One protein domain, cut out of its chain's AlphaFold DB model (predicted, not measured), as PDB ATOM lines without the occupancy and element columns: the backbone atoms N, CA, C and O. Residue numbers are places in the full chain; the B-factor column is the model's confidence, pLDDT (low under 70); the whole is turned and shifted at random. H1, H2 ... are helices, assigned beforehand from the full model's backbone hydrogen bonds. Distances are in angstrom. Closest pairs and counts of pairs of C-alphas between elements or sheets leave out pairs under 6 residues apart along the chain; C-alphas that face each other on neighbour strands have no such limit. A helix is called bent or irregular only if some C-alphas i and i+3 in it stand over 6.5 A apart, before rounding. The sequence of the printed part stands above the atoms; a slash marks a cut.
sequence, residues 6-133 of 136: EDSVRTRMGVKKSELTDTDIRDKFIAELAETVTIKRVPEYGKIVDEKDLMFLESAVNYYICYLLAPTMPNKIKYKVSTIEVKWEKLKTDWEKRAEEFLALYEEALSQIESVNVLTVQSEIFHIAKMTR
ATOM      1  N   GLU A   6     -50.533   0.857 -25.009       85.12
ATOM      2  CA  GLU A   6     -49.433   0.294 -24.230       85.12
ATOM      3  C   GLU A   6     -48.163   0.111 -25.062       85.12
ATOM      4  O   GLU A   6     -47.052   0.240 -24.543       85.12
ATOM      5  N   ASP A   7     -48.309  -0.191 -26.352       85.44
ATOM      6  CA  ASP A   7     -47.178  -0.319 -27.270       85.44
ATOM      7  C   ASP A   7     -46.574   1.052 -27.608       85.44
ATOM      8  O   ASP A   7     -45.353   1.220 -27.595       85.44
ATOM      9  N   SER A   8     -47.428   2.068 -27.773       84.94
ATOM     10  CA  SER A   8     -47.015   3.468 -27.939       84.94
ATOM     11  C   SER A   8     -46.242   3.967 -26.714       84.94
ATOM     12  O   SER A   8     -45.143   4.509 -26.853       84.94
ATOM     13  N   VAL A   9     -46.749   3.710 -25.502       86.81
ATOM     14  CA  VAL A   9     -46.078   4.054 -24.235       86.81
ATOM     15  C   VAL A   9     -44.711   3.373 -24.142       86.81
ATOM     16  O   VAL A   9     -43.703   4.031 -23.884       86.81
ATOM     17  N   ARG A  10     -44.627   2.067 -24.419       86.44
ATOM     18  CA  ARG A  10     -43.355   1.323 -24.398       86.44
ATOM     19  C   ARG A  10     -42.346   1.837 -25.411       86.44
ATOM     20  O   ARG A  10     -41.175   1.993 -25.064       86.44
ATOM     21  N   THR A  11     -42.799   2.114 -26.629       86.69
ATOM     22  CA  THR A  11     -41.965   2.652 -27.707       86.69
ATOM     23  C   THR A  11     -41.397   4.014 -27.315       86.69
ATOM     24  O   THR A  11     -40.190   4.225 -27.424       86.69
ATOM     25  N   ARG A  12     -42.227   4.904 -26.757       85.44
ATOM     26  CA  ARG A  12     -41.809   6.231 -26.269       85.44
ATOM     27  C   ARG A  12     -40.839   6.141 -25.091       85.44
ATOM     28  O   ARG A  12     -39.863   6.884 -25.035       85.44
ATOM     29  N   MET A  13     -41.065   5.205 -24.172       83.00
ATOM     30  CA  MET A  13     -40.170   4.962 -23.036       83.00
ATOM     31  C   MET A  13     -38.888   4.203 -23.424       83.00
ATOM     32  O   MET A  13     -37.927   4.193 -22.652       83.00
ATOM     33  N   GLY A  14     -38.850   3.581 -24.606       83.44
ATOM     34  CA  GLY A  14     -37.733   2.764 -25.077       83.44
ATOM     35  C   GLY A  14     -37.572   1.455 -24.298       83.44
ATOM     36  O   GLY A  14     -36.444   1.019 -24.063       83.44
ATOM     37  N   VAL A  15     -38.675   0.847 -23.854       83.50
ATOM     38  CA  VAL A  15     -38.662  -0.369 -23.019       83.50
ATOM     39  C   VAL A  15     -39.439  -1.512 -23.644       83.50
ATOM     40  O   VAL A  15     -40.382  -1.315 -24.404       83.50
ATOM     41  N   LYS A  16     -39.055  -2.746 -23.315       82.25
ATOM     42  CA  LYS A  16     -39.724  -3.941 -23.843       82.25
ATOM     43  C   LYS A  16     -40.961  -4.280 -23.010       82.25
ATOM     44  O   LYS A  16     -40.991  -4.047 -21.803       82.25
ATOM     45  N   LYS A  17     -41.926  -4.993 -23.603       82.56
ATOM     46  CA  LYS A  17     -43.094  -5.559 -22.887       82.56
ATOM     47  C   LYS A  17     -42.716  -6.394 -21.655       82.56
ATOM     48  O   LYS A  17     -43.428  -6.425 -20.663       82.56
ATOM     49  N   SER A  18     -41.550  -7.036 -21.703       78.94
ATOM     50  CA  SER A  18     -40.982  -7.801 -20.584       78.94
ATOM     51  C   SER A  18     -40.403  -6.959 -19.433       78.94
ATOM     52  O   SER A  18     -39.967  -7.533 -18.441       78.94
ATOM     53  N   GLU A  19     -40.273  -5.642 -19.598       78.94
ATOM     54  CA  GLU A  19     -39.831  -4.690 -18.562       78.94
ATOM     55  C   GLU A  19     -41.020  -3.891 -18.007       78.94
ATOM     56  O   GLU A  19     -41.020  -3.534 -16.832       78.94
ATOM     57  N   LEU A  20     -42.040  -3.651 -18.838       83.56
ATOM     58  CA  LEU A  20     -43.262  -2.932 -18.491       83.56
ATOM     59  C   LEU A  20     -44.476  -3.660 -19.089       83.56
ATOM     60  O   LEU A  20     -44.696  -3.626 -20.305       83.56
ATOM     61  N   THR A  21     -45.241  -4.351 -18.243       86.12
ATOM     62  CA  THR A  21     -46.367  -5.194 -18.678       86.12
ATOM     63  C   THR A  21     -47.605  -4.363 -19.020       86.12
ATOM     64  O   THR A  21     -47.673  -3.184 -18.687       86.12
ATOM     65  N   ASP A  22     -48.583  -4.943 -19.729       87.31
ATOM     66  CA  ASP A  22     -49.834  -4.226 -20.036       87.31
ATOM     67  C   ASP A  22     -50.585  -3.894 -18.744       87.31
ATOM     68  O   ASP A  22     -51.148  -2.816 -18.620       87.31
ATOM     69  N   THR A  23     -50.514  -4.783 -17.750       85.31
ATOM     70  CA  THR A  23     -51.106  -4.583 -16.426       85.31
ATOM     71  C   THR A  23     -50.505  -3.387 -15.694       85.31
ATOM     72  O   THR A  23     -51.246  -2.640 -15.073       85.31
ATOM     73  N   ASP A  24     -49.186  -3.177 -15.789       85.69
ATOM     74  CA  ASP A  24     -48.530  -2.016 -15.172       85.69
ATOM     75  C   ASP A  24     -48.973  -0.691 -15.813       85.69
ATOM     76  O   ASP A  24     -49.105   0.318 -15.129       85.69
ATOM     77  N   ILE A  25     -49.185  -0.686 -17.133       86.12
ATOM     78  CA  ILE A  25     -49.601   0.512 -17.880       86.12
ATOM     79  C   ILE A  25     -51.089   0.795 -17.659       86.12
ATOM     80  O   ILE A  25     -51.480   1.943 -17.473       86.12
ATOM     81  N   ARG A  26     -51.914  -0.257 -17.653       86.44
ATOM     82  CA  ARG A  26     -53.355  -0.202 -17.371       86.44
ATOM     83  C   ARG A  26     -53.675  -0.079 -15.884       86.44
ATOM     84  O   ARG A  26     -54.848  -0.138 -15.516       86.44
ATOM     85  N   ASP A  27     -52.666   0.056 -15.028       87.56
ATOM     86  CA  ASP A  27     -52.895   0.258 -13.609       87.56
ATOM     87  C   ASP A  27     -53.753   1.509 -13.401       87.56
ATOM     88  O   ASP A  27     -53.550   2.548 -14.037       87.56
ATOM     89  N   LYS A  28     -54.735   1.401 -12.504       83.06
ATOM     90  CA  LYS A  28     -55.700   2.470 -12.245       83.06
ATOM     91  C   LYS A  28     -55.002   3.768 -11.830       83.06
ATOM     92  O   LYS A  28     -55.393   4.844 -12.264       83.06
ATOM     93  N   PHE A  29     -53.930   3.691 -11.048       84.31
ATOM     94  CA  PHE A  29     -53.187   4.870 -10.604       84.31
ATOM     95  C   PHE A  29     -52.322   5.495 -11.701       84.31
ATOM     96  O   PHE A  29     -51.816   6.597 -11.508       84.31
ATOM     97  N   ILE A  30     -52.161   4.821 -12.841       88.12
ATOM     98  CA  ILE A  30     -51.418   5.314 -13.997       88.12
ATOM     99  C   ILE A  30     -52.397   5.798 -15.067       88.12
ATOM    100  O   ILE A  30     -52.466   6.994 -15.340       88.12
ATOM    101  N   ALA A  31     -53.185   4.887 -15.638       86.69
ATOM    102  CA  ALA A  31     -54.076   5.182 -16.755       86.69
ATOM    103  C   ALA A  31     -55.256   6.079 -16.347       86.69
ATOM    104  O   ALA A  31     -55.497   7.103 -16.985       86.69
ATOM    105  N   GLU A  32     -55.960   5.741 -15.259       86.81
ATOM    106  CA  GLU A  32     -57.123   6.523 -14.809       86.81
ATOM    107  C   GLU A  32     -56.690   7.877 -14.237       86.81
ATOM    108  O   GLU A  32     -57.359   8.886 -14.457       86.81
ATOM    109  N   LEU A  33     -55.543   7.928 -13.547       87.19
ATOM    110  CA  LEU A  33     -54.991   9.188 -13.047       87.19
ATOM    111  C   LEU A  33     -54.590  10.116 -14.196       87.19
ATOM    112  O   LEU A  33     -54.927  11.298 -14.149       87.19
ATOM    113  N   ALA A  34     -53.906   9.594 -15.219       88.12
ATOM    114  CA  ALA A  34     -53.526  10.375 -16.390       88.12
ATOM    115  C   ALA A  34     -54.752  10.961 -17.089       88.12
ATOM    116  O   ALA A  34     -54.825  12.172 -17.290       88.12
ATOM    117  N   GLU A  35     -55.758  10.129 -17.362       86.81
ATOM    118  CA  GLU A  35     -57.001  10.574 -17.992       86.81
ATOM    119  C   GLU A  35     -57.736  11.604 -17.117       86.81
ATOM    120  O   GLU A  35     -58.124  12.665 -17.600       86.81
ATOM    121  N   THR A  36     -57.829  11.371 -15.804       87.44
ATOM    122  CA  THR A  36     -58.456  12.308 -14.855       87.44
ATOM    123  C   THR A  36     -57.748  13.662 -14.824       87.44
ATOM    124  O   THR A  36     -58.403  14.705 -14.777       87.44
ATOM    125  N   VAL A  37     -56.412  13.680 -14.824       87.62
ATOM    126  CA  VAL A  37     -55.637  14.927 -14.838       87.62
ATOM    127  C   VAL A  37     -55.841  15.660 -16.160       87.62
ATOM    128  O   VAL A  37     -56.073  16.870 -16.144       87.62
ATOM    129  N   THR A  38     -55.832  14.952 -17.287       87.12
ATOM    130  CA  THR A  38     -56.081  15.552 -18.601       87.12
ATOM    131  C   THR A  38     -57.504  16.097 -18.724       87.12
ATOM    132  O   THR A  38     -57.671  17.228 -19.170       87.12
ATOM    133  N   ILE A  39     -58.527  15.390 -18.234       87.31
ATOM    134  CA  ILE A  39     -59.917  15.886 -18.191       87.31
ATOM    135  C   ILE A  39     -60.030  17.148 -17.328       87.31
ATOM    136  O   ILE A  39     -60.735  18.088 -17.685       87.31
ATOM    137  N   LYS A  40     -59.311  17.223 -16.200       85.44
ATOM    138  CA  LYS A  40     -59.278  18.450 -15.383       85.44
ATOM    139  C   LYS A  40     -58.652  19.633 -16.121       85.44
ATOM    140  O   LYS A  40     -59.036  20.768 -15.855       85.44
ATOM    141  N   ARG A  41     -57.684  19.383 -17.006       82.81
ATOM    142  CA  ARG A  41     -57.053  20.413 -17.846       82.81
ATOM    143  C   ARG A  41     -57.930  20.797 -19.033       82.81
ATOM    144  O   ARG A  41     -57.948  21.959 -19.413       82.81
ATOM    145  N   VAL A  42     -58.671  19.849 -19.588       85.75
ATOM    146  CA  VAL A  42     -59.528  20.044 -20.757       85.75
ATOM    147  C   VAL A  42     -60.980  19.792 -20.337       85.75
ATOM    148  O   VAL A  42     -61.495  18.696 -20.537       85.75
ATOM    149  N   PRO A  43     -61.675  20.772 -19.732       78.25
ATOM    150  CA  PRO A  43     -63.038  20.577 -19.223       78.25
ATOM    151  C   PRO A  43     -64.044  20.176 -20.315       78.25
ATOM    152  O   PRO A  43     -65.076  19.576 -20.021       78.25
ATOM    153  N   GLU A  44     -63.735  20.468 -21.579       83.94
ATOM    154  CA  GLU A  44     -64.532  20.080 -22.745       83.94
ATOM    155  C   GLU A  44     -63.976  18.840 -23.473       83.94
ATOM    156  O   GLU A  44     -64.265  18.639 -24.648       83.94
ATOM    157  N   TYR A  45     -63.235  17.977 -22.764       74.81
ATOM    158  CA  TYR A  45     -62.629  16.729 -23.260       74.81
ATOM    159  C   TYR A  45     -63.561  15.912 -24.168       74.81
ATOM    160  O   TYR A  45     -63.166  15.461 -25.237       74.81
ATOM    161  N   GLY A  46     -64.828  15.745 -23.766       78.00
ATOM    162  CA  GLY A  46     -65.818  14.951 -24.506       78.00
ATOM    163  C   GLY A  46     -66.486  15.662 -25.687       78.00
ATOM    164  O   GLY A  46     -67.327  15.059 -26.348       78.00
ATOM    165  N   LYS A  47     -66.172  16.939 -25.933       82.50
ATOM    166  CA  LYS A  47     -66.714  17.724 -27.054       82.50
ATOM    167  C   LYS A  47     -65.721  17.890 -28.201       82.50
ATOM    168  O   LYS A  47     -66.086  18.471 -29.221       82.50
ATOM    169  N   ILE A  48     -64.490  17.403 -28.044       80.94
ATOM    170  CA  ILE A  48     -63.502  17.425 -29.118       80.94
ATOM    171  C   ILE A  48     -63.973  16.470 -30.214       80.94
ATOM    172  O   ILE A  48     -64.121  15.270 -29.995       80.94
ATOM    173  N   VAL A  49     -64.236  17.032 -31.388       82.56
ATOM    174  CA  VAL A  49     -64.624  16.291 -32.596       82.56
ATOM    175  C   VAL A  49     -63.564  16.382 -33.690       82.56
ATOM    176  O   VAL A  49     -63.622  15.619 -34.649       82.56
ATOM    177  N   ASP A  50     -62.613  17.312 -33.555       86.00
ATOM    178  CA  ASP A  50     -61.515  17.465 -34.500       86.00
ATOM    179  C   ASP A  50     -60.508  16.319 -34.342       86.00
ATOM    180  O   ASP A  50     -60.049  16.012 -33.240       86.00
ATOM    181  N   GLU A  51     -60.179  15.667 -35.457       85.44
ATOM    182  CA  GLU A  51     -59.306  14.492 -35.470       85.44
ATOM    183  C   GLU A  51     -57.884  14.824 -34.993       85.44
ATOM    184  O   GLU A  51     -57.278  14.023 -34.282       85.44
ATOM    185  N   LYS A  52     -57.361  16.014 -35.319       86.12
ATOM    186  CA  LYS A  52     -56.015  16.420 -34.895       86.12
ATOM    187  C   LYS A  52     -55.983  16.675 -33.398       86.12
ATOM    188  O   LYS A  52     -55.078  16.191 -32.721       86.12
ATOM    189  N   ASP A  53     -56.989  17.356 -32.866       86.12
ATOM    190  CA  ASP A  53     -57.073  17.610 -31.428       86.12
ATOM    191  C   ASP A  53     -57.274  16.321 -30.630       86.12
ATOM    192  O   ASP A  53     -56.688  16.170 -29.559       86.12
ATOM    193  N   LEU A  54     -58.021  15.349 -31.163       86.62
ATOM    194  CA  LEU A  54     -58.113  14.013 -30.570       86.62
ATOM    195  C   LEU A  54     -56.754  13.295 -30.560       86.62
ATOM    196  O   LEU A  54     -56.402  12.676 -29.555       86.62
ATOM    197  N   MET A  55     -55.958  13.416 -31.629       88.00
ATOM    198  CA  MET A  55     -54.595  12.867 -31.676       88.00
ATOM    199  C   MET A  55     -53.657  13.542 -30.667       88.00
ATOM    200  O   MET A  55     -52.845  12.864 -30.023       88.00
ATOM    201  N   PHE A  56     -53.752  14.865 -30.506       88.94
ATOM    202  CA  PHE A  56     -52.978  15.604 -29.507       88.94
ATOM    203  C   PHE A  56     -53.409  15.250 -28.088       88.94
ATOM    204  O   PHE A  56     -52.554  15.038 -27.228       88.94
ATOM    205  N   LEU A  57     -54.710  15.092 -27.855       88.25
ATOM    206  CA  LEU A  57     -55.263  14.676 -26.574       88.25
ATOM    207  C   LEU A  57     -54.799  13.266 -26.191       88.25
ATOM    208  O   LEU A  57     -54.339  13.047 -25.070       88.25
ATOM    209  N   GLU A  58     -54.858  12.314 -27.123       88.19
ATOM    210  CA  GLU A  58     -54.351  10.959 -26.899       88.19
ATOM    211  C   GLU A  58     -52.838  10.966 -26.641       88.19
ATOM    212  O   GLU A  58     -52.342  10.294 -25.731       88.19
ATOM    213  N   SER A  59     -52.092  11.770 -27.402       89.06
ATOM    214  CA  SER A  59     -50.655  11.942 -27.194       89.06
ATOM    215  C   SER A  59     -50.350  12.525 -25.816       89.06
ATOM    216  O   SER A  59     -49.464  12.011 -25.136       89.06
ATOM    217  N   ALA A  60     -51.107  13.528 -25.368       90.00
ATOM    218  CA  ALA A  60     -50.978  14.114 -24.041       90.00
ATOM    219  C   ALA A  60     -51.186  13.047 -22.955       90.00
ATOM    220  O   ALA A  60     -50.308  12.834 -22.117       90.00
ATOM    221  N   VAL A  61     -52.282  12.290 -23.012       90.62
ATOM    222  CA  VAL A  61     -52.534  11.209 -22.045       90.62
ATOM    223  C   VAL A  61     -51.377  10.198 -22.035       90.62
ATOM    224  O   VAL A  61     -50.869   9.851 -20.967       90.62
ATOM    225  N   ASN A  62     -50.882   9.790 -23.206       91.25
ATOM    226  CA  ASN A  62     -49.745   8.873 -23.318       91.25
ATOM    227  C   ASN A  62     -48.448   9.448 -22.722       91.25
ATOM    228  O   ASN A  62     -47.713   8.725 -22.043       91.25
ATOM    229  N   TYR A  63     -48.154  10.732 -22.940       92.69
ATOM    230  CA  TYR A  63     -46.993  11.393 -22.338       92.69
ATOM    231  C   TYR A  63     -47.113  11.478 -20.818       92.69
ATOM    232  O   TYR A  63     -46.142  11.203 -20.112       92.69
ATOM    233  N   TYR A  64     -48.305  11.769 -20.301       91.06
ATOM    234  CA  TYR A  64     -48.533  11.816 -18.861       91.06
ATOM    235  C   TYR A  64     -48.368  10.437 -18.208       91.06
ATOM    236  O   TYR A  64     -47.769  10.313 -17.140       91.06
ATOM    237  N   ILE A  65     -48.799   9.369 -18.882       90.94
ATOM    238  CA  ILE A  65     -48.530   7.986 -18.459       90.94
ATOM    239  C   ILE A  65     -47.025   7.706 -18.427       90.94
ATOM    240  O   ILE A  65     -46.520   7.161 -17.444       90.94
ATOM    241  N   CYS A  66     -46.287   8.108 -19.467       90.19
ATOM    242  CA  CYS A  66     -44.831   7.953 -19.506       90.19
ATOM    243  C   CYS A  66     -44.152   8.698 -18.345       90.19
ATOM    244  O   CYS A  66     -43.235   8.155 -17.729       90.19
ATOM    245  N   TYR A  67     -44.633   9.900 -18.011       91.88
ATOM    246  CA  TYR A  67     -44.185  10.681 -16.857       91.88
ATOM    247  C   TYR A  67     -44.408   9.940 -15.529       91.88
ATOM    248  O   TYR A  67     -43.474   9.824 -14.736       91.88
ATOM    249  N   LEU A  68     -45.601   9.378 -15.302       89.81
ATOM    250  CA  LEU A  68     -45.910   8.627 -14.076       89.81
ATOM    251  C   LEU A  68     -45.082   7.340 -13.952       89.81
ATOM    252  O   LEU A  68     -44.683   6.949 -12.853       89.81
ATOM    253  N   LEU A  69     -44.802   6.680 -15.076       88.19
ATOM    254  CA  LEU A  69     -44.060   5.422 -15.098       88.19
ATOM    255  C   LEU A  69     -42.546   5.621 -14.983       88.19
ATOM    256  O   LEU A  69     -41.890   4.796 -14.342       88.19
ATOM    257  N   ALA A  70     -41.992   6.698 -15.546       88.69
ATOM    258  CA  ALA A  70     -40.561   7.010 -15.548       88.69
ATOM    259  C   ALA A  70     -39.850   6.804 -14.188       88.69
ATOM    260  O   ALA A  70     -38.874   6.047 -14.167       88.69
ATOM    261  N   PRO A  71     -40.325   7.335 -13.041       85.50
ATOM    262  CA  PRO A  71     -39.656   7.143 -11.747       85.50
ATOM    263  C   PRO A  71     -39.636   5.684 -11.261       85.50
ATOM    264  O   PRO A  71     -38.801   5.311 -10.436       85.50
ATOM    265  N   THR A  72     -40.521   4.823 -11.772       83.38
ATOM    266  CA  THR A  72     -40.579   3.397 -11.396       83.38
ATOM    267  C   THR A  72     -39.624   2.523 -12.220       83.38
ATOM    268  O   THR A  72     -39.224   1.434 -11.788       83.38
ATOM    269  N   MET A  73     -39.194   3.011 -13.388       83.56
ATOM    270  CA  MET A  73     -38.375   2.268 -14.349       83.56
ATOM    271  C   MET A  73     -36.987   1.854 -13.846       83.56
ATOM    272  O   MET A  73     -36.590   0.719 -14.133       83.56
ATOM    273  N   PRO A  74     -36.242   2.668 -13.065       80.50
ATOM    274  CA  PRO A  74     -34.965   2.239 -12.501       80.50
ATOM    275  C   PRO A  74     -35.083   0.940 -11.698       80.50
ATOM    276  O   PRO A  74     -34.194   0.091 -11.764       80.50
ATOM    277  N   ASN A  75     -36.185   0.764 -10.962       74.44
ATOM    278  CA  ASN A  75     -36.416  -0.427 -10.151       74.44
ATOM    279  C   ASN A  75     -36.750  -1.634 -11.031       74.44
ATOM    280  O   ASN A  75     -36.137  -2.683 -10.861       74.44
ATOM    281  N   LYS A  76     -37.637  -1.475 -12.022       72.56
ATOM    282  CA  LYS A  76     -38.023  -2.557 -12.948       72.56
ATOM    283  C   LYS A  76     -36.853  -3.047 -13.816       72.56
ATOM    284  O   LYS A  76     -36.738  -4.242 -14.073       72.56
ATOM    285  N   ILE A  77     -35.942  -2.155 -14.214       67.50
ATOM    286  CA  ILE A  77     -34.778  -2.497 -15.048       67.50
ATOM    287  C   ILE A  77     -33.681  -3.209 -14.241       67.50
ATOM    288  O   ILE A  77     -33.084  -4.163 -14.746       67.50
ATOM    289  N   LYS A  78     -33.420  -2.793 -12.991       56.84
ATOM    290  CA  LYS A  78     -32.353  -3.359 -12.138       56.84
ATOM    291  C   LYS A  78     -32.493  -4.862 -11.893       56.84
ATOM    292  O   LYS A  78     -31.484  -5.559 -11.930       56.84
ATOM    293  N   TYR A  79     -33.713  -5.371 -11.705       53.72
ATOM    294  CA  TYR A  79     -33.956  -6.801 -11.458       53.72
ATOM    295  C   TYR A  79     -33.512  -7.722 -12.607       53.72
ATOM    296  O   TYR A  79     -33.361  -8.921 -12.400       53.72
ATOM    297  N   LYS A  80     -33.282  -7.186 -13.814       50.03
ATOM    298  CA  LYS A  80     -32.990  -7.985 -15.010       50.03
ATOM    299  C   LYS A  80     -31.505  -8.049 -15.387       50.03
ATOM    300  O   LYS A  80     -31.124  -8.892 -16.189       50.03
ATOM    301  N   VAL A  81     -30.655  -7.184 -14.824       51.41
ATOM    302  CA  VAL A  81     -29.243  -7.015 -15.245       51.41
ATOM    303  C   VAL A  81     -28.258  -7.886 -14.446       51.41
ATOM    304  O   VAL A  81     -27.066  -7.590 -14.381       51.41
ATOM    305  N   SER A  82     -28.720  -8.971 -13.819       47.59
ATOM    306  CA  SER A  82     -27.863  -9.856 -13.011       47.59
ATOM    307  C   SER A  82     -26.960 -10.796 -13.830       47.59
ATOM    308  O   SER A  82     -26.155 -11.514 -13.246       47.59
ATOM    309  N   THR A  83     -27.009 -10.771 -15.166       48.75
ATOM    310  CA  THR A  83     -26.135 -11.568 -16.046       48.75
ATOM    311  C   THR A  83     -25.155 -10.668 -16.806       48.75
ATOM    312  O   THR A  83     -25.413 -10.280 -17.936       48.75
ATOM    313  N   ILE A  84     -24.083 -10.279 -16.110       52.00
ATOM    314  CA  ILE A  84     -22.699  -9.886 -16.491       52.00
ATOM    315  C   ILE A  84     -22.398  -9.165 -17.844       52.00
ATOM    316  O   ILE A  84     -21.479  -8.347 -17.849       52.00
ATOM    317  N   GLU A  85     -23.132  -9.348 -18.943       49.38
ATOM    318  CA  GLU A  85     -22.812  -8.815 -20.287       49.38
ATOM    319  C   GLU A  85     -23.446  -7.451 -20.638       49.38
ATOM    320  O   GLU A  85     -22.911  -6.722 -21.468       49.38
ATOM    321  N   VAL A  86     -24.512  -7.004 -19.963       51.03
ATOM    322  CA  VAL A  86     -25.193  -5.711 -20.245       51.03
ATOM    323  C   VAL A  86     -24.598  -4.560 -19.410       51.03
ATOM    324  O   VAL A  86     -25.310  -3.734 -18.843       51.03
ATOM    325  N   LYS A  87     -23.274  -4.530 -19.225       43.34
ATOM    326  CA  LYS A  87     -22.613  -3.566 -18.320       43.34
ATOM    327  C   LYS A  87     -22.265  -2.210 -18.950       43.34
ATOM    328  O   LYS A  87     -21.910  -1.306 -18.204       43.34
ATOM    329  N   TRP A  88     -22.405  -2.040 -20.268       46.16
ATOM    330  CA  TRP A  88     -21.963  -0.817 -20.963       46.16
ATOM    331  C   TRP A  88     -23.044  -0.080 -21.775       46.16
ATOM    332  O   TRP A  88     -22.969   1.139 -21.887       46.16
ATOM    333  N   GLU A  89     -24.080  -0.753 -22.291       45.75
ATOM    334  CA  GLU A  89     -25.033  -0.112 -23.225       45.75
ATOM    335  C   GLU A  89     -26.161   0.697 -22.563       45.75
ATOM    336  O   GLU A  89     -26.656   1.657 -23.147       45.75
ATOM    337  N   LYS A  90     -26.539   0.385 -21.317       49.19
ATOM    338  CA  LYS A  90     -27.424   1.242 -20.507       49.19
ATOM    339  C   LYS A  90     -26.581   2.170 -19.632       49.19
ATOM    340  O   LYS A  90     -26.642   2.101 -18.405       49.19
ATOM    341  N   LEU A  91     -25.784   3.042 -20.254       50.91
ATOM    342  CA  LEU A  91     -25.421   4.323 -19.638       50.91
ATOM    343  C   LEU A  91     -26.702   4.887 -19.013       50.91
ATOM    344  O   LEU A  91     -27.666   5.090 -19.748       50.91
ATOM    345  N   LYS A  92     -26.739   4.984 -17.672       64.50
ATOM    346  CA  LYS A  92     -27.891   5.371 -16.832       64.50
ATOM    347  C   LYS A  92     -28.900   6.201 -17.631       64.50
ATOM    348  O   LYS A  92     -28.694   7.396 -17.810       64.50
ATOM    349  N   THR A  93     -29.966   5.572 -18.131       72.50
ATOM    350  CA  THR A  93     -31.091   6.339 -18.665       72.50
ATOM    351  C   THR A  93     -31.578   7.206 -17.517       72.50
ATOM    352  O   THR A  93     -31.972   6.678 -16.475       72.50
ATOM    353  N   ASP A  94     -31.444   8.517 -17.677       83.62
ATOM    354  CA  ASP A  94     -31.827   9.478 -16.659       83.62
ATOM    355  C   ASP A  94     -33.350   9.598 -16.684       83.62
ATOM    356  O   ASP A  94     -33.940  10.310 -17.495       83.62
ATOM    357  N   TRP A  95     -33.993   8.749 -15.882       85.69
ATOM    358  CA  TRP A  95     -35.446   8.643 -15.844       85.69
ATOM    359  C   TRP A  95     -36.100   9.887 -15.247       85.69
ATOM    360  O   TRP A  95     -37.246  10.168 -15.575       85.69
ATOM    361  N   GLU A  96     -35.369  10.638 -14.422       86.19
ATOM    362  CA  GLU A  96     -35.806  11.933 -13.904       86.19
ATOM    363  C   GLU A  96     -35.875  12.946 -15.049       86.19
ATOM    364  O   GLU A  96     -36.952  13.475 -15.321       86.19
ATOM    365  N   LYS A  97     -34.794  13.092 -15.825       86.38
ATOM    366  CA  LYS A  97     -34.794  13.942 -17.022       86.38
ATOM    367  C   LYS A  97     -35.851  13.511 -18.044       86.38
ATOM    368  O   LYS A  97     -36.561  14.350 -18.585       86.38
ATOM    369  N   ARG A  98     -36.005  12.203 -18.281       87.06
ATOM    370  CA  ARG A  98     -37.059  11.664 -19.164       87.06
ATOM    371  C   ARG A  98     -38.456  12.032 -18.677       87.06
ATOM    372  O   ARG A  98     -39.314  12.330 -19.498       87.06
ATOM    373  N   ALA A  99     -38.699  12.004 -17.366       88.00
ATOM    374  CA  ALA A  99     -39.977  12.422 -16.801       88.00
ATOM    375  C   ALA A  99     -40.239  13.909 -17.092       88.00
ATOM    376  O   ALA A  99     -41.333  14.253 -17.532       88.00
ATOM    377  N   GLU A 100     -39.237  14.773 -16.918       88.88
ATOM    378  CA  GLU A 100     -39.340  16.197 -17.265       88.88
ATOM    379  C   GLU A 100     -39.625  16.407 -18.761       88.88
ATOM    380  O   GLU A 100     -40.502  17.193 -19.113       88.88
ATOM    381  N   GLU A 101     -38.947  15.665 -19.640       89.62
ATOM    382  CA  GLU A 101     -39.187  15.699 -21.089       89.62
ATOM    383  C   GLU A 101     -40.618  15.262 -21.437       89.62
ATOM    384  O   GLU A 101     -41.296  15.931 -22.215       89.62
ATOM    385  N   PHE A 102     -41.117  14.177 -20.838       90.81
ATOM    386  CA  PHE A 102     -42.495  13.728 -21.056       90.81
ATOM    387  C   PHE A 102     -43.523  14.728 -20.533       90.81
ATOM    388  O   PHE A 102     -44.550  14.930 -21.176       90.81
ATOM    389  N   LEU A 103     -43.251  15.384 -19.407       89.31
ATOM    390  CA  LEU A 103     -44.122  16.434 -18.893       89.31
ATOM    391  C   LEU A 103     -44.120  17.671 -19.807       89.31
ATOM    392  O   LEU A 103     -45.172  18.263 -20.032       89.31
ATOM    393  N   ALA A 104     -42.973  18.040 -20.381       89.31
ATOM    394  CA  ALA A 104     -42.899  19.115 -21.367       89.31
ATOM    395  C   ALA A 104     -43.688  18.773 -22.641       89.31
ATOM    396  O   ALA A 104     -44.475  19.591 -23.107       89.31
ATOM    397  N   LEU A 105     -43.546  17.547 -23.155       89.31
ATOM    398  CA  LEU A 105     -44.310  17.054 -24.309       89.31
ATOM    399  C   LEU A 105     -45.816  16.964 -24.020       89.31
ATOM    400  O   LEU A 105     -46.627  17.176 -24.917       89.31
ATOM    401  N   TYR A 106     -46.198  16.670 -22.775       91.69
ATOM    402  CA  TYR A 106     -47.588  16.718 -22.328       91.69
ATOM    403  C   TYR A 106     -48.168  18.131 -22.436       91.69
ATOM    404  O   TYR A 106     -49.219  18.313 -23.049       91.69
ATOM    405  N   GLU A 107     -47.486  19.132 -21.874       89.69
ATOM    406  CA  GLU A 107     -47.947  20.525 -21.945       89.69
ATOM    407  C   GLU A 107     -47.891  21.062 -23.388       89.69
ATOM    408  O   GLU A 107     -48.792  21.790 -23.797       89.69
ATOM    409  N   GLU A 108     -46.898  20.659 -24.190       89.06
ATOM    410  CA  GLU A 108     -46.829  20.994 -25.617       89.06
ATOM    411  C   GLU A 108     -48.032  20.430 -26.377       89.06
ATOM    412  O   GLU A 108     -48.723  21.185 -27.055       89.06
ATOM    413  N   ALA A 109     -48.333  19.137 -26.220       88.62
ATOM    414  CA  ALA A 109     -49.482  18.501 -26.863       88.62
ATOM    415  C   ALA A 109     -50.805  19.167 -26.459       88.62
ATOM    416  O   ALA A 109     -51.655  19.412 -27.310       88.62
ATOM    417  N   LEU A 110     -50.960  19.519 -25.181       87.75
ATOM    418  CA  LEU A 110     -52.119  20.270 -24.703       87.75
ATOM    419  C   LEU A 110     -52.210  21.673 -25.316       87.75
ATOM    420  O   LEU A 110     -53.308  22.138 -25.596       87.75
ATOM    421  N   SER A 111     -51.079  22.339 -25.544       86.75
ATOM    422  CA  SER A 111     -51.035  23.666 -26.165       86.75
ATOM    423  C   SER A 111     -51.360  23.659 -27.661       86.75
ATOM    424  O   SER A 111     -51.627  24.728 -28.205       86.75
ATOM    425  N   GLN A 112     -51.303  22.502 -28.325       87.12
ATOM    426  CA  GLN A 112     -51.695  22.346 -29.732       87.12
ATOM    427  C   GLN A 112     -53.207  22.139 -29.906       87.12
ATOM    428  O   GLN A 112     -53.686  22.174 -31.032       87.12
ATOM    429  N   ILE A 113     -53.954  21.901 -28.821       85.88
ATOM    430  CA  ILE A 113     -55.411  21.746 -28.879       85.88
ATOM    431  C   ILE A 113     -56.035  23.138 -29.006       85.88
ATOM    432  O   ILE A 113     -55.984  23.936 -28.069       85.88
ATOM    433  N   GLU A 114     -56.642  23.417 -30.157       84.06
ATOM    434  CA  GLU A 114     -57.237  24.726 -30.468       84.06
ATOM    435  C   GLU A 114     -58.775  24.701 -30.463       84.06
ATOM    436  O   GLU A 114     -59.414  25.745 -30.324       84.06
ATOM    437  N   SER A 115     -59.398  23.521 -30.579       81.81
ATOM    438  CA  SER A 115     -60.860  23.380 -30.690       81.81
ATOM    439  C   SER A 115     -61.600  23.608 -29.375       81.81
ATOM    440  O   SER A 115     -62.812  23.830 -29.387       81.81
ATOM    441  N   VAL A 116     -60.910  23.516 -28.238       82.56
ATOM    442  CA  VAL A 116     -61.493  23.680 -26.901       82.56
ATOM    443  C   VAL A 116     -60.567  24.469 -25.989       82.56
ATOM    444  O   VAL A 116     -59.354  24.493 -26.169       82.56
ATOM    445  N   ASN A 117     -61.142  25.089 -24.959       80.00
ATOM    446  CA  ASN A 117     -60.346  25.801 -23.970       80.00
ATOM    447  C   ASN A 117     -59.553  24.818 -23.095       80.00
ATOM    448  O   ASN A 117     -60.137  24.027 -22.346       80.00
ATOM    449  N   VAL A 118     -58.226  24.910 -23.155       81.75
ATOM    450  CA  VAL A 118     -57.309  24.148 -22.307       81.75
ATOM    451  C   VAL A 118     -56.850  25.019 -21.145       81.75
ATOM    452  O   VAL A 118     -56.230  26.069 -21.319       81.75
ATOM    453  N   LEU A 119     -57.130  24.563 -19.927       79.75
ATOM    454  CA  LEU A 119     -56.663  25.202 -18.709       79.75
ATOM    455  C   LEU A 119     -55.156  24.971 -18.579       79.75
ATOM    456  O   LEU A 119     -54.691  23.921 -18.129       79.75
ATOM    457  N   THR A 120     -54.375  25.976 -18.953       66.19
ATOM    458  CA  THR A 120     -52.966  26.034 -18.578       66.19
ATOM    459  C   THR A 120     -52.896  26.283 -17.080       66.19
ATOM    460  O   THR A 120     -53.358  27.305 -16.573       66.19
ATOM    461  N   VAL A 121     -52.327  25.336 -16.333       62.72
ATOM    462  CA  VAL A 121     -51.938  25.616 -14.953       62.72
ATOM    463  C   VAL A 121     -50.684  26.451 -15.091       62.72
ATOM    464  O   VAL A 121     -49.575  25.923 -15.149       62.72
ATOM    465  N   GLN A 122     -50.865  27.765 -15.256       48.34
ATOM    466  CA  GLN A 122     -49.743  28.671 -15.149       48.34
ATOM    467  C   GLN A 122     -49.088  28.383 -13.807       48.34
ATOM    468  O   GLN A 122     -49.706  28.428 -12.744       48.34
ATOM    469  N   SER A 123     -47.822  28.011 -13.911       45.59
ATOM    470  CA  SER A 123     -46.815  27.885 -12.875       45.59
ATOM    471  C   SER A 123     -46.653  29.171 -12.051       45.59
ATOM    472  O   SER A 123     -45.530  29.613 -11.839       45.59
ATOM    473  N   GLU A 124     -47.722  29.797 -11.563       44.62
ATOM    474  CA  GLU A 124     -47.631  30.817 -10.517       44.62
ATOM    475  C   GLU A 124     -47.046  30.181  -9.248       44.62
ATOM    476  O   GLU A 124     -46.196  30.774  -8.593       44.62
ATOM    477  N   ILE A 125     -47.350  28.905  -8.979       47.97
ATOM    478  CA  ILE A 125     -46.764  28.156  -7.855       47.97
ATOM    479  C   ILE A 125     -45.252  27.918  -8.057       47.97
ATOM    480  O   ILE A 125     -44.466  28.095  -7.126       47.97
ATOM    481  N   PHE A 126     -44.812  27.573  -9.273       43.84
ATOM    482  CA  PHE A 126     -43.388  27.358  -9.576       43.84
ATOM    483  C   PHE A 126     -42.595  28.674  -9.706       43.84
ATOM    484  O   PHE A 126     -41.423  28.711  -9.326       43.84
ATOM    485  N   HIS A 127     -43.209  29.768 -10.180       43.97
ATOM    486  CA  HIS A 127     -42.570  31.092 -10.204       43.97
ATOM    487  C   HIS A 127     -42.375  31.663  -8.797       43.97
ATOM    488  O   HIS A 127     -41.309  32.221  -8.524       43.97
ATOM    489  N   ILE A 128     -43.338  31.470  -7.887       48.66
ATOM    490  CA  ILE A 128     -43.190  31.890  -6.487       48.66
ATOM    491  C   ILE A 128     -42.026  31.136  -5.832       48.66
ATOM    492  O   ILE A 128     -41.135  31.775  -5.275       48.66
ATOM    493  N   ALA A 129     -41.950  29.809  -5.987       47.19
ATOM    494  CA  ALA A 129     -40.872  29.003  -5.403       47.19
ATOM    495  C   ALA A 129     -39.468  29.363  -5.936       47.19
ATOM    496  O   ALA A 129     -38.479  29.246  -5.210       47.19
ATOM    497  N   LYS A 130     -39.362  29.830  -7.189       43.69
ATOM    498  CA  LYS A 130     -38.084  30.249  -7.784       43.69
ATOM    499  C   LYS A 130     -37.658  31.659  -7.352       43.69
ATOM    500  O   LYS A 130     -36.461  31.900  -7.228       43.69
ATOM    501  N   MET A 131     -38.599  32.567  -7.065       50.66
ATOM    502  CA  MET A 131     -38.274  33.906  -6.549       50.66
ATOM    503  C   MET A 131     -37.856  33.903  -5.073       50.66
ATOM    504  O   MET A 131     -37.035  34.728  -4.684       50.66
ATOM    505  N   THR A 132     -38.337  32.968  -4.245       50.28
ATOM    506  CA  THR A 132     -37.987  32.954  -2.806       50.28
ATOM    507  C   THR A 132     -36.571  32.437  -2.505       50.28
ATOM    508  O   THR A 132     -36.125  32.533  -1.370       50.28
ATOM    509  N   ARG A 133     -35.845  31.900  -3.497       49.69
ATOM    510  CA  ARG A 133     -34.480  31.353  -3.330       49.69
ATOM    511  C   ARG A 133     -33.382  32.211  -3.986       49.69
ATOM    512  O   ARG A 133     -32.231  31.798  -4.040       49.69
TER     513      ARG A 133
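This is residues 6 to 133 of the 136 residues of an uncharacterized protein of Tissierellia bacterium (UniProt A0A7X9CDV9). H4a, an arm of bent H4, and H5 lie side by side, crossed by H1 and H3. Residues 82 to 89 and 122 to 133 stick out. All helix, the 128 residues, with H1 to H6, are only just loose, radius of gyration of the C-alphas 16.9 A, spanning 52 by 42 by 23 A.

H4, residues 51 to 78, one helix by its hydrogen bonds, is bent into H4a, to 68, and irregular H4b, from 71: C-alphas 68 and 71 are 6.8 A apart, as are 71 and 74. H4a touches H5, 95 to 111, opposite ways at a shallow tilt, 23 degrees, the closest C-alphas, 67 and 99, 4.6 A apart. In H4b 3 of 4 O i to N i+4 pairs are within hydrogen-bond range.

Find H1, residues 6 to 13, from C-alpha 6 at (-49.433, 0.294, -24.230), H2, residues 22 to 25, H3, residues 28 to 41, and H6, residues 124 to 131, ending with C-alpha 131 at (-38.274, 33.906, -6.549).

Residues 77 to 92 and 120 to 133 have pLDDT under 70.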